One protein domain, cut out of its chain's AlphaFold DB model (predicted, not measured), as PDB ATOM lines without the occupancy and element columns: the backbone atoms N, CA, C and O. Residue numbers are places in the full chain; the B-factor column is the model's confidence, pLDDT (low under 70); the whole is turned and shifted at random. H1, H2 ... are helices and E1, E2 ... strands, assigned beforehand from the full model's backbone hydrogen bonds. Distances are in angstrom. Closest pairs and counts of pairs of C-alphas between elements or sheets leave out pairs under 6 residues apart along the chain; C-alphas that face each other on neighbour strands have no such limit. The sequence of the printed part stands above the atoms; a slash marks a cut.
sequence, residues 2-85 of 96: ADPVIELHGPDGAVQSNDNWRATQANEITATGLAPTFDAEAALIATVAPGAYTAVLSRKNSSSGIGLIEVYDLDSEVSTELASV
ATOM      1  N   ALA A   2      12.423  37.132  24.355       73.31
ATOM      2  CA  ALA A   2      13.465  38.133  24.138       73.31
ATOM      3  C   ALA A   2      14.730  37.729  24.916       73.31
ATOM      4  O   ALA A   2      14.619  37.082  25.953       73.31
ATOM      5  N   ASP A   3      15.896  38.070  24.376       85.88
ATOM      6  CA  ASP A   3      17.219  37.789  24.954       85.88
ATOM      7  C   ASP A   3      18.003  39.116  24.932       85.88
ATOM      8  O   ASP A   3      18.726  39.396  23.960       85.88
ATOM      9  N   PRO A   4      17.675  40.031  25.869       91.94
ATOM     10  CA  PRO A   4      18.247  41.367  25.910       91.94
ATOM     11  C   PRO A   4      19.701  41.326  26.378       91.94
ATOM     12  O   PRO A   4      20.077  40.533  27.231       91.94
ATOM     13  N   VAL A   5      20.498  42.251  25.859       93.62
ATOM     14  CA  VAL A   5      21.858  42.514  26.332       93.62
ATOM     15  C   VAL A   5      21.928  43.981  26.711       93.62
ATOM     16  O   VAL A   5      21.598  44.838  25.887       93.62
ATOM     17  N   ILE A   6      22.359  44.273  27.935       95.06
ATOM     18  CA  ILE A   6      22.655  45.642  28.359       95.06
ATOM     19  C   ILE A   6      24.159  45.866  28.366       95.06
ATOM     20  O   ILE A   6      24.924  45.000  28.790       95.06
ATOM     21  N   GLU A   7      24.564  47.048  27.921       96.31
ATOM     22  CA  GLU A   7      25.929  47.542  28.028       96.31
ATOM     23  C   GLU A   7      25.927  48.908  28.707       96.31
ATOM     24  O   GLU A   7      25.110  49.770  28.385       96.31
ATOM     25  N   LEU A   8      26.864  49.117  29.622       96.31
ATOM     26  CA  LEU A   8      27.127  50.393  30.265       96.31
ATOM     27  C   LEU A   8      28.476  50.913  29.774       96.31
ATOM     28  O   LEU A   8      29.504  50.278  30.005       96.31
ATOM     29  N   HIS A   9      28.453  52.059  29.100       96.81
ATOM     30  CA  HIS A   9      29.622  52.713  28.519       96.81
ATOM     31  C   HIS A   9      30.029  53.901  29.388       96.81
ATOM     32  O   HIS A   9      29.214  54.796  29.628       96.81
ATOM     33  N   GLY A  10      31.274  53.890  29.864       94.62
ATOM     34  CA  GLY A  10      31.868  54.945  30.680       94.62
ATOM     35  C   GLY A  10      32.658  55.987  29.884       94.62
ATOM     36  O   GLY A  10      32.969  55.786  28.707       94.62
ATOM     37  N   PRO A  11      33.026  57.110  30.526       91.81
ATOM     38  CA  PRO A  11      33.719  58.224  29.873       91.81
ATOM     39  C   PRO A  11      35.160  57.895  29.448       91.81
ATOM     40  O   PRO A  11      35.729  58.575  28.599       91.81
ATOM     41  N   ASP A  12      35.754  56.856  30.029       90.88
ATOM     42  CA  ASP A  12      37.077  56.316  29.711       90.88
ATOM     43  C   ASP A  12      37.039  55.223  28.625       90.88
ATOM     44  O   ASP A  12      38.075  54.652  28.281       90.88
ATOM     45  N   GLY A  13      35.855  54.932  28.075       88.06
ATOM     46  CA  GLY A  13      35.640  53.832  27.138       88.06
ATOM     47  C   GLY A  13      35.511  52.464  27.812       88.06
ATOM     48  O   GLY A  13      35.510  51.453  27.109       88.06
ATOM     49  N   ALA A  14      35.400  52.403  29.146       89.81
ATOM     50  CA  ALA A  14      35.077  51.164  29.838       89.81
ATOM     51  C   ALA A  14      33.675  50.683  29.445       89.81
ATOM     52  O   ALA A  14      32.731  51.472  29.371       89.81
ATOM     53  N   VAL A  15      33.544  49.373  29.225       94.81
ATOM     54  CA  VAL A  15      32.269  48.727  28.912       94.81
ATOM     55  C   VAL A  15      32.028  47.598  29.900       94.81
ATOM     56  O   VAL A  15      32.855  46.696  30.044       94.81
ATOM     57  N   GLN A  16      30.880  47.641  30.567       95.31
ATOM     58  CA  GLN A  16      30.351  46.532  31.356       95.31
ATOM     59  C   GLN A  16      29.102  46.003  30.664       95.31
ATOM     60  O   GLN A  16      28.304  46.795  30.172       95.31
ATOM     61  N   SER A  17      28.915  44.687  30.614       95.62
ATOM     62  CA  SER A  17      27.771  44.094  29.924       95.62
ATOM     63  C   SER A  17      27.164  42.932  30.693       95.62
ATOM     64  O   SER A  17      27.846  42.247  31.460       95.62
ATOM     65  N   ASN A  18      25.865  42.720  30.488       95.62
ATOM     66  CA  ASN A  18      25.178  41.532  30.972       95.62
ATOM     67  C   ASN A  18      24.034  41.129  30.032       95.62
ATOM     68  O   ASN A  18      23.311  41.981  29.517       95.62
ATOM     69  N   ASP A  19      23.870  39.826  29.831       94.38
ATOM     70  CA  ASP A  19      22.778  39.200  29.078       94.38
ATOM     71  C   ASP A  19      22.001  38.158  29.909       94.38
ATOM     72  O   ASP A  19      20.970  37.664  29.472       94.38
ATOM     73  N   ASN A  20      22.477  37.819  31.113       94.50
ATOM     74  CA  ASN A  20      21.844  36.872  32.031       94.50
ATOM     75  C   ASN A  20      22.133  37.303  33.474       94.50
ATOM     76  O   ASN A  20      23.210  37.040  34.019       94.50
ATOM     77  N   TRP A  21      21.165  37.932  34.135       94.44
ATOM     78  CA  TRP A  21      21.371  38.553  35.448       94.44
ATOM     79  C   TRP A  21      21.869  37.576  36.530       94.44
ATOM     80  O   TRP A  21      22.623  37.961  37.426       94.44
ATOM     81  N   ARG A  22      21.501  36.290  36.430       94.81
ATOM     82  CA  ARG A  22      21.938  35.250  37.374       94.81
ATOM     83  C   ARG A  22      23.383  34.786  37.183       94.81
ATOM     84  O   ARG A  22      23.909  34.127  38.076       94.81
ATOM     85  N   ALA A  23      24.018  35.080  36.051       93.62
ATOM     86  CA  ALA A  23      25.334  34.529  35.726       93.62
ATOM     87  C   ALA A  23      26.457  35.102  36.603       93.62
ATOM     88  O   ALA A  23      27.430  34.405  36.888       93.62
ATOM     89  N   THR A  24      26.325  36.359  37.032       89.38
ATOM     90  CA  THR A  24      27.403  37.097  37.710       89.38
ATOM     91  C   THR A  24      26.964  37.714  39.037       89.38
ATOM     92  O   THR A  24      27.656  37.540  40.035       89.38
ATOM     93  N   GLN A  25      25.810  38.384  39.082       94.50
ATOM     94  CA  GLN A  25      25.403  39.244  40.206       94.50
ATOM     95  C   GLN A  25      24.087  38.804  40.865       94.50
ATOM     96  O   GLN A  25      23.358  39.616  41.432       94.50
ATOM     97  N   ALA A  26      23.764  37.506  40.809       95.31
ATOM     98  CA  ALA A  26      22.469  36.981  41.249       95.31
ATOM     99  C   ALA A  26      22.081  37.417  42.675       95.31
ATOM    100  O   ALA A  26      20.950  37.842  42.905       95.31
ATOM    101  N   ASN A  27      23.009  37.321  43.631       96.50
ATOM    102  CA  ASN A  27      22.729  37.629  45.036       96.50
ATOM    103  C   ASN A  27      22.507  39.129  45.263       96.50
ATOM    104  O   ASN A  27      21.555  39.504  45.939       96.50
ATOM    105  N   GLU A  28      23.354  39.974  44.672       94.88
ATOM    106  CA  GLU A  28      23.267  41.437  44.766       94.88
ATOM    107  C   GLU A  28      21.962  41.942  44.144       94.88
ATOM    108  O   GLU A  28      21.210  42.666  44.788       94.88
ATOM    109  N   ILE A  29      21.641  41.475  42.934       95.88
ATOM    110  CA  ILE A  29      20.412  41.832  42.215       95.88
ATOM    111  C   ILE A  29      19.166  41.306  42.939       95.88
ATOM    112  O   ILE A  29      18.138  41.973  42.972       95.88
ATOM    113  N   THR A  30      19.240  40.135  43.578       96.19
ATOM    114  CA  THR A  30      18.131  39.643  44.415       96.19
ATOM    115  C   THR A  30      17.926  40.530  45.644       96.19
ATOM    116  O   THR A  30      16.787  40.803  46.019       96.19
ATOM    117  N   ALA A  31      19.012  41.006  46.259       95.00
ATOM    118  CA  ALA A  31      18.952  41.831  47.460       95.00
ATOM    119  C   ALA A  31      18.314  43.212  47.225       95.00
ATOM    120  O   ALA A  31      17.781  43.787  48.171       95.00
ATOM    121  N   THR A  32      18.311  43.726  45.989       93.38
ATOM    122  CA  THR A  32      17.632  44.994  45.659       93.38
ATOM    123  C   THR A  32      16.108  44.869  45.612       93.38
ATOM    124  O   THR A  32      15.412  45.879  45.655       93.38
ATOM    125  N   GLY A  33      15.569  43.648  45.490       94.69
ATOM    126  CA  GLY A  33      14.145  43.424  45.224       94.69
ATOM    127  C   GLY A  33      13.705  43.774  43.795       94.69
ATOM    128  O   GLY A  33      12.514  43.705  43.505       94.69
ATOM    129  N   LEU A  34      14.647  44.108  42.902       93.94
ATOM    130  CA  LEU A  34      14.417  44.458  41.491       93.94
ATOM    131  C   LEU A  34      14.860  43.341  40.532       93.94
ATOM    132  O   LEU A  34      15.109  43.585  39.352       93.94
ATOM    133  N   ALA A  35      15.020  42.116  41.035       94.38
ATOM    134  CA  ALA A  35      15.481  41.003  40.220       94.38
ATOM    135  C   ALA A  35      14.502  40.698  39.069       94.38
ATOM    136  O   ALA A  35      13.297  40.572  39.319       94.38
ATOM    137  N   PRO A  36      15.001  40.521  37.831       92.69
ATOM    138  CA  PRO A  36      14.175  40.074  36.720       92.69
ATOM    139  C   PRO A  36      13.530  38.708  36.991       92.69
ATOM    140  O   PRO A  36      14.017  37.906  37.794       92.69
ATOM    141  N   THR A  37      12.423  38.423  36.303       92.06
ATOM    142  CA  THR A  37      11.650  37.193  36.548       92.06
ATOM    143  C   THR A  37      12.245  36.001  35.808       92.06
ATOM    144  O   THR A  37      12.175  34.873  36.302       92.06
ATOM    145  N   PHE A  38      12.835  36.233  34.633       90.31
ATOM    146  CA  PHE A  38      13.426  35.184  33.812       90.31
ATOM    147  C   PHE A  38      14.950  35.238  33.855       90.31
ATOM    148  O   PHE A  38      15.560  36.303  33.856       90.31
ATOM    149  N   ASP A  39      15.584  34.069  33.852       91.12
ATOM    150  CA  ASP A  39      17.044  33.965  33.965       91.12
ATOM    151  C   ASP A  39      17.783  34.553  32.751       91.12
ATOM    152  O   ASP A  39      18.902  35.036  32.899       91.12
ATOM    153  N   ALA A  40      17.129  34.547  31.582       89.81
ATOM    154  CA  ALA A  40      17.628  35.104  30.323       89.81
ATOM    155  C   ALA A  40      17.381  36.617  30.167       89.81
ATOM    156  O   ALA A  40      17.454  37.145  29.063       89.81
ATOM    157  N   GLU A  41      17.004  37.308  31.243       92.56
ATOM    158  CA  GLU A  41      16.912  38.768  31.255       92.56
ATOM    159  C   GLU A  41      18.230  39.393  31.720       92.56
ATOM    160  O   GLU A  41      18.996  38.807  32.490       92.56
ATOM    161  N   ALA A  42      18.477  40.620  31.276       93.75
ATOM    162  CA  ALA A  42      19.675  41.371  31.608       93.75
ATOM    163  C   ALA A  42      19.426  42.317  32.789       93.75
ATOM    164  O   ALA A  42      18.463  43.079  32.794       93.75
ATOM    165  N   ALA A  43      20.332  42.300  33.766       95.31
ATOM    166  CA  ALA A  43      20.430  43.308  34.818       95.31
ATOM    167  C   ALA A  43      21.894  43.438  35.263       95.31
ATOM    168  O   ALA A  43      22.643  42.460  35.252       95.31
ATOM    169  N   LEU A  44      22.313  44.652  35.609       95.88
ATOM    170  CA  LEU A  44      23.697  44.992  35.931       95.88
ATOM    171  C   LEU A  44      23.685  45.954  37.117       95.88
ATOM    172  O   LEU A  44      23.004  46.976  37.067       95.88
ATOM    173  N   ILE A  45      24.448  45.634  38.159       95.25
ATOM    174  CA  ILE A  45      24.750  46.576  39.242       95.25
ATOM    175  C   ILE A  45      26.189  47.037  39.047       95.25
ATOM    176  O   ILE A  45      27.100  46.215  38.959       95.25
ATOM    177  N   ALA A  46      26.402  48.345  38.983       93.19
ATOM    178  CA  ALA A  46      27.725  48.922  38.801       93.19
ATOM    179  C   ALA A  46      27.944  50.078  39.775       93.19
ATOM    180  O   ALA A  46      27.109  50.972  39.889       93.19
ATOM    181  N   THR A  47      29.096  50.079  40.442       91.31
ATOM    182  CA  THR A  47      29.618  51.266  41.121       91.31
ATOM    183  C   THR A  47      30.480  52.024  40.125       91.31
ATOM    184  O   THR A  47      31.484  51.498  39.641       91.31
ATOM    185  N   VAL A  48      30.082  53.251  39.809       89.88
ATOM    186  CA  VAL A  48      30.736  54.087  38.802       89.88
ATOM    187  C   VAL A  48      31.398  55.300  39.447       89.88
ATOM    188  O   VAL A  48      30.932  55.815  40.461       89.88
ATOM    189  N   ALA A  49      32.506  55.760  38.869       90.06
ATOM    190  CA  ALA A  49      33.079  57.048  39.246       90.06
ATOM    191  C   ALA A  49      32.190  58.191  38.718       90.06
ATOM    192  O   ALA A  49      31.441  57.983  37.763       90.06
ATOM    193  N   PRO A  50      32.277  59.413  39.273       87.88
ATOM    194  CA  PRO A  50      31.548  60.554  38.730       87.88
ATOM    195  C   PRO A  50      31.880  60.793  37.252       87.88
ATOM    196  O   PRO A  50      33.048  60.935  36.881       87.88
ATOM    197  N   GLY A  51      30.854  60.864  36.407       89.00
ATOM    198  CA  GLY A  51      31.010  61.043  34.966       89.00
ATOM    199  C   GLY A  51      29.712  60.798  34.202       89.00
ATOM    200  O   GLY A  51      28.699  60.416  34.782       89.00
ATOM    201  N   ALA A  52      29.745  61.033  32.891       90.69
ATOM    202  CA  ALA A  52      28.631  60.712  32.007       90.69
ATOM    203  C   ALA A  52      28.736  59.256  31.540       90.69
ATOM    204  O   ALA A  52      29.790  58.835  31.063       90.69
ATOM    205  N   TYR A  53      27.630  58.523  31.639       92.81
ATOM    206  CA  TYR A  53      27.524  57.129  31.219       92.81
ATOM    207  C   TYR A  53      26.381  56.959  30.223       92.81
ATOM    208  O   TYR A  53      25.391  57.689  30.266       92.81
ATOM    209  N   THR A  54      26.510  55.984  29.326       93.56
ATOM    210  CA  THR A  54      25.449  55.609  28.383       93.56
ATOM    211  C   THR A  54      25.074  54.151  28.584       93.56
ATOM    212  O   THR A  54      25.934  53.276  28.510       93.56
ATOM    213  N   ALA A  55      23.788  53.892  28.814       94.12
ATOM    214  CA  ALA A  55      23.235  52.546  28.804       94.12
ATOM    215  C   ALA A  55      22.717  52.216  27.399       94.12
ATOM    216  O   ALA A  55      21.934  52.974  26.822       94.12
ATOM    217  N   VAL A  56      23.147  51.086  26.850       94.25
ATOM    218  CA  VAL A  56      22.739  50.597  25.531       94.25
ATOM    219  C   VAL A  56      22.014  49.274  25.709       94.25
ATOM    220  O   VAL A  56      22.529  48.357  26.340       94.25
ATOM    221  N   LEU A  57      20.820  49.172  25.125       92.25
ATOM    222  CA  LEU A  57      20.064  47.930  25.052       92.25
ATOM    223  C   LEU A  57      20.149  47.376  23.641       92.25
ATOM    224  O   LEU A  57      19.813  48.044  22.661       92.25
ATOM    225  N   SER A  58      20.563  46.125  23.554       91.75
ATOM    226  CA  SER A  58      20.566  45.357  22.324       91.75
ATOM    227  C   SER A  58      19.966  43.973  22.570       91.75
ATOM    228  O   SER A  58      19.398  43.691  23.625       91.75
ATOM    229  N   ARG A  59      20.027  43.115  21.556       88.31
ATOM    230  CA  ARG A  59      19.486  41.758  21.591       88.31
ATOM    231  C   ARG A  59      20.541  40.791  21.086       88.31
ATOM    232  O   ARG A  59      21.193  41.062  20.077       88.31
ATOM    233  N   LYS A  60      20.666  39.644  21.746       83.81
ATOM    234  CA  LYS A  60      21.633  38.605  21.370       83.81
ATOM    235  C   LYS A  60      21.233  37.850  20.101       83.81
ATOM    236  O   LYS A  60      22.078  37.321  19.383       83.81
ATOM    237  N   ASN A  61      19.934  37.799  19.808       80.38
ATOM    238  CA  ASN A  61      19.361  37.063  18.684       80.38
ATOM    239  C   ASN A  61      18.560  37.982  17.742       80.38
ATOM    240  O   ASN A  61      18.343  39.162  18.010       80.38
ATOM    241  N   SER A  62      18.083  37.448  16.617       75.06
ATOM    242  CA  SER A  62      17.309  38.209  15.623       75.06
ATOM    243  C   SER A  62      15.853  38.500  16.044       75.06
ATOM    244  O   SER A  62      15.025  38.784  15.181       75.06
ATOM    245  N   SER A  63      15.501  38.411  17.336       73.44
ATOM    246  CA  SER A  63      14.113  38.562  17.802       73.44
ATOM    247  C   SER A  63      13.646  40.018  17.807       73.44
ATOM    248  O   SER A  63      14.271  40.888  18.403       73.44
ATOM    249  N   SER A  64      12.538  40.319  17.131       75.00
ATOM    250  CA  SER A  64      11.927  41.656  17.155       75.00
ATOM    251  C   SER A  64      11.126  41.891  18.431       75.00
ATOM    252  O   SER A  64      10.486  40.976  18.942       75.00
ATOM    253  N   GLY A  65      11.142  43.130  18.922       77.56
ATOM    254  CA  GLY A  65      10.423  43.527  20.125       77.56
ATOM    255  C   GLY A  65      10.759  44.952  20.550       77.56
ATOM    256  O   GLY A  65      11.653  45.582  19.985       77.56
ATOM    257  N   ILE A  66      10.022  45.443  21.542       82.25
ATOM    258  CA  ILE A  66      10.321  46.692  22.243       82.25
ATOM    259  C   ILE A  66      11.139  46.323  23.477       82.25
ATOM    260  O   ILE A  66      10.781  45.391  24.196       82.25
ATOM    261  N   GLY A  67      12.233  47.043  23.699       84.38
ATOM    262  CA  GLY A  67      13.051  46.927  24.895       84.38
ATOM    263  C   GLY A  67      12.941  48.187  25.748       84.38
ATOM    264  O   GLY A  67      12.807  49.284  25.206       84.38
ATOM    265  N   LEU A  68      12.995  48.024  27.067       88.62
ATOM    266  CA  LEU A  68      13.010  49.110  28.042       88.62
ATOM    267  C   LEU A  68      14.268  48.971  28.901       88.62
ATOM    268  O   LEU A  68      14.597  47.866  29.327       88.62
ATOM    269  N   ILE A  69      14.958  50.085  29.137       91.31
ATOM    270  CA  ILE A  69      15.995  50.185  30.166       91.31
ATOM    271  C   ILE A  69      15.407  50.994  31.314       91.31
ATOM    272  O   ILE A  69      14.881  52.085  31.093       91.31
ATOM    273  N   GLU A  70      15.551  50.478  32.524       91.50
ATOM    274  CA  GLU A  70      15.294  51.209  33.757       91.50
ATOM    275  C   GLU A  70      16.623  51.381  34.495       91.50
ATOM    276  O   GLU A  70      17.433  50.455  34.557       91.50
ATOM    277  N   VAL A  71      16.866  52.580  35.023       91.56
ATOM    278  CA  VAL A  71      18.077  52.907  35.783       91.56
ATOM    279  C   VAL A  71      17.646  53.354  37.168       91.56
ATOM    280  O   VAL A  71      16.789  54.227  37.299       91.56
ATOM    281  N   TYR A  72      18.242  52.745  38.187       91.06
ATOM    282  CA  TYR A  72      17.947  53.008  39.587       91.06
ATOM    283  C   TYR A  72      19.221  53.458  40.287       91.06
ATOM    284  O   TYR A  72      20.273  52.844  40.111       91.06
ATOM    285  N   ASP A  73      19.108  54.509  41.094       89.38
ATOM    286  CA  ASP A  73      20.144  54.847  42.060       89.38
ATOM    287  C   ASP A  73      19.968  53.958  43.296       89.38
ATOM    288  O   ASP A  73      18.910  53.966  43.932       89.38
ATOM    289  N   LEU A  74      20.974  53.131  43.579       88.88
ATOM    290  CA  LEU A  74      20.991  52.234  44.736       88.88
ATOM    291  C   LEU A  74      21.744  52.848  45.923       88.88
ATOM    292  O   LEU A  74      21.710  52.275  47.013       88.88
ATOM    293  N   ASP A  75      22.414  53.986  45.721       82.88
ATOM    294  CA  ASP A  75      23.068  54.747  46.777       82.88
ATOM    295  C   ASP A  75      22.112  55.839  47.276       82.88
ATOM    296  O   ASP A  75      21.675  56.717  46.540       82.88
ATOM    297  N   SER A  76      21.740  55.774  48.553       68.69
ATOM    298  CA  SER A  76      20.859  56.775  49.163       68.69
ATOM    299  C   SER A  76      21.596  58.024  49.662       68.69
ATOM    300  O   SER A  76      20.946  58.975  50.098       68.69
ATOM    301  N   GLU A  77      22.931  58.007  49.683       65.62
ATOM    302  CA  GLU A  77      23.769  59.053  50.282       65.62
ATOM    303  C   GLU A  77      24.310  60.049  49.245       65.62
ATOM    304  O   GLU A  77      24.607  61.197  49.591       65.62
ATOM    305  N   VAL A  78      24.395  59.650  47.973       67.88
ATOM    306  CA  VAL A  78      24.882  60.485  46.868       67.88
ATOM    307  C   VAL A  78      23.756  60.704  45.860       67.88
ATOM    308  O   VAL A  78      23.128  59.763  45.410       67.88
ATOM    309  N   SER A  79      23.483  61.957  45.492       65.62
ATOM    310  CA  SER A  79      22.435  62.262  44.510       65.62
ATOM    311  C   SER A  79      22.941  62.027  43.086       65.62
ATOM    312  O   SER A  79      23.815  62.764  42.625       65.62
ATOM    313  N   THR A  80      22.336  61.089  42.361       71.19
ATOM    314  CA  THR A  80      22.546  60.918  40.913       71.19
ATOM    315  C   THR A  80      21.477  61.661  40.100       71.19
ATOM    316  O   THR A  80      20.293  61.617  40.429       71.19
ATOM    317  N   GLU A  81      21.869  62.336  39.011       73.06
ATOM    318  CA  GLU A  81      20.920  62.879  38.025       73.06
ATOM    319  C   GLU A  81      20.747  61.886  36.870       73.06
ATOM    320  O   GLU A  81      21.704  61.552  36.171       73.06
ATOM    321  N   LEU A  82      19.516  61.406  36.671       73.31
ATOM    322  CA  LEU A  82      19.162  60.507  35.573       73.31
ATOM    323  C   LEU A  82      18.426  61.291  34.484       73.31
ATOM    324  O   LEU A  82      17.364  61.861  34.729       73.31
ATOM    325  N   ALA A  83      18.964  61.284  33.264       69.06
ATOM    326  CA  ALA A  83      18.326  61.886  32.099       69.06
ATOM    327  C   ALA A  83      17.881  60.800  31.109       69.06
ATOM    328  O   ALA A  83      18.648  59.896  30.778       69.06
ATOM    329  N   SER A  84      16.649  60.905  30.604       65.25
ATOM    330  CA  SER A  84      16.157  60.058  29.512       65.25
ATOM    331  C   SER A  84      16.246  60.803  28.180       65.25
ATOM    332  O   SER A  84      15.926  61.989  28.095       65.25
ATOM    333  N   VAL A  85      16.675  60.107  27.124       62.62
ATOM    334  CA  VAL A  85      16.679  60.633  25.751       62.62
ATOM    335  C   VAL A  85      15.703  59.806  24.924       62.62
ATOM    336  O   VAL A  85      15.913  58.614  24.713       62.62
TER     337      VAL A  85
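This is residues 2 to 85 of the 96 residues of an uncharacterized protein of Chthoniobacterales bacterium (UniProt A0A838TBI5). With little regular structure, this is a small three-stranded sheet and one short helix, H1, off it, with long loops; residues 43 to 46 run between sheet and helix, and residues 66 to 85 run out and fold back. The 84 printed residues hold E1, E2, H1 and E3, only 22 residues, class mixed; the antiparallel sheet runs E2, E1, E3. The whole is compact, radius of gyration of the C-alphas 13.2 A, spanning 37 by 27 by 21 A.

Find C-alpha 4 at (18.247, 41.367, 25.910); E1 runs from there to 9, 16.3 A. E2 is residues 15 to 18, 10.3 A, and H1 is 26 to 31, 8.6 A. E3, 54 to 59, 16.5 A, ends at (19.486, 41.758, 21.591).

E1 and E2 form a hairpin at 160 degrees; see N 8 and O 16, 2.8 A. E1 and E3 are antiparallel at 156 degrees, with N 56 and O 7 at 2.8 A. E2, H1 and E3 make a split strand-helix-strand unit, E1 between its strands, with a right-handed crossover. H1 is not on the sheet and is apart from E1; its O i to N i+4 pairs are within hydrogen-bond range.

The C-alphas of Ser 62 and Glu 77 are farthest apart, 41.0 A. The printed part has no cut; the link H1 to E3 is long. Look for pLDDT under 70 at residues 76 to 79 and 83 to 85.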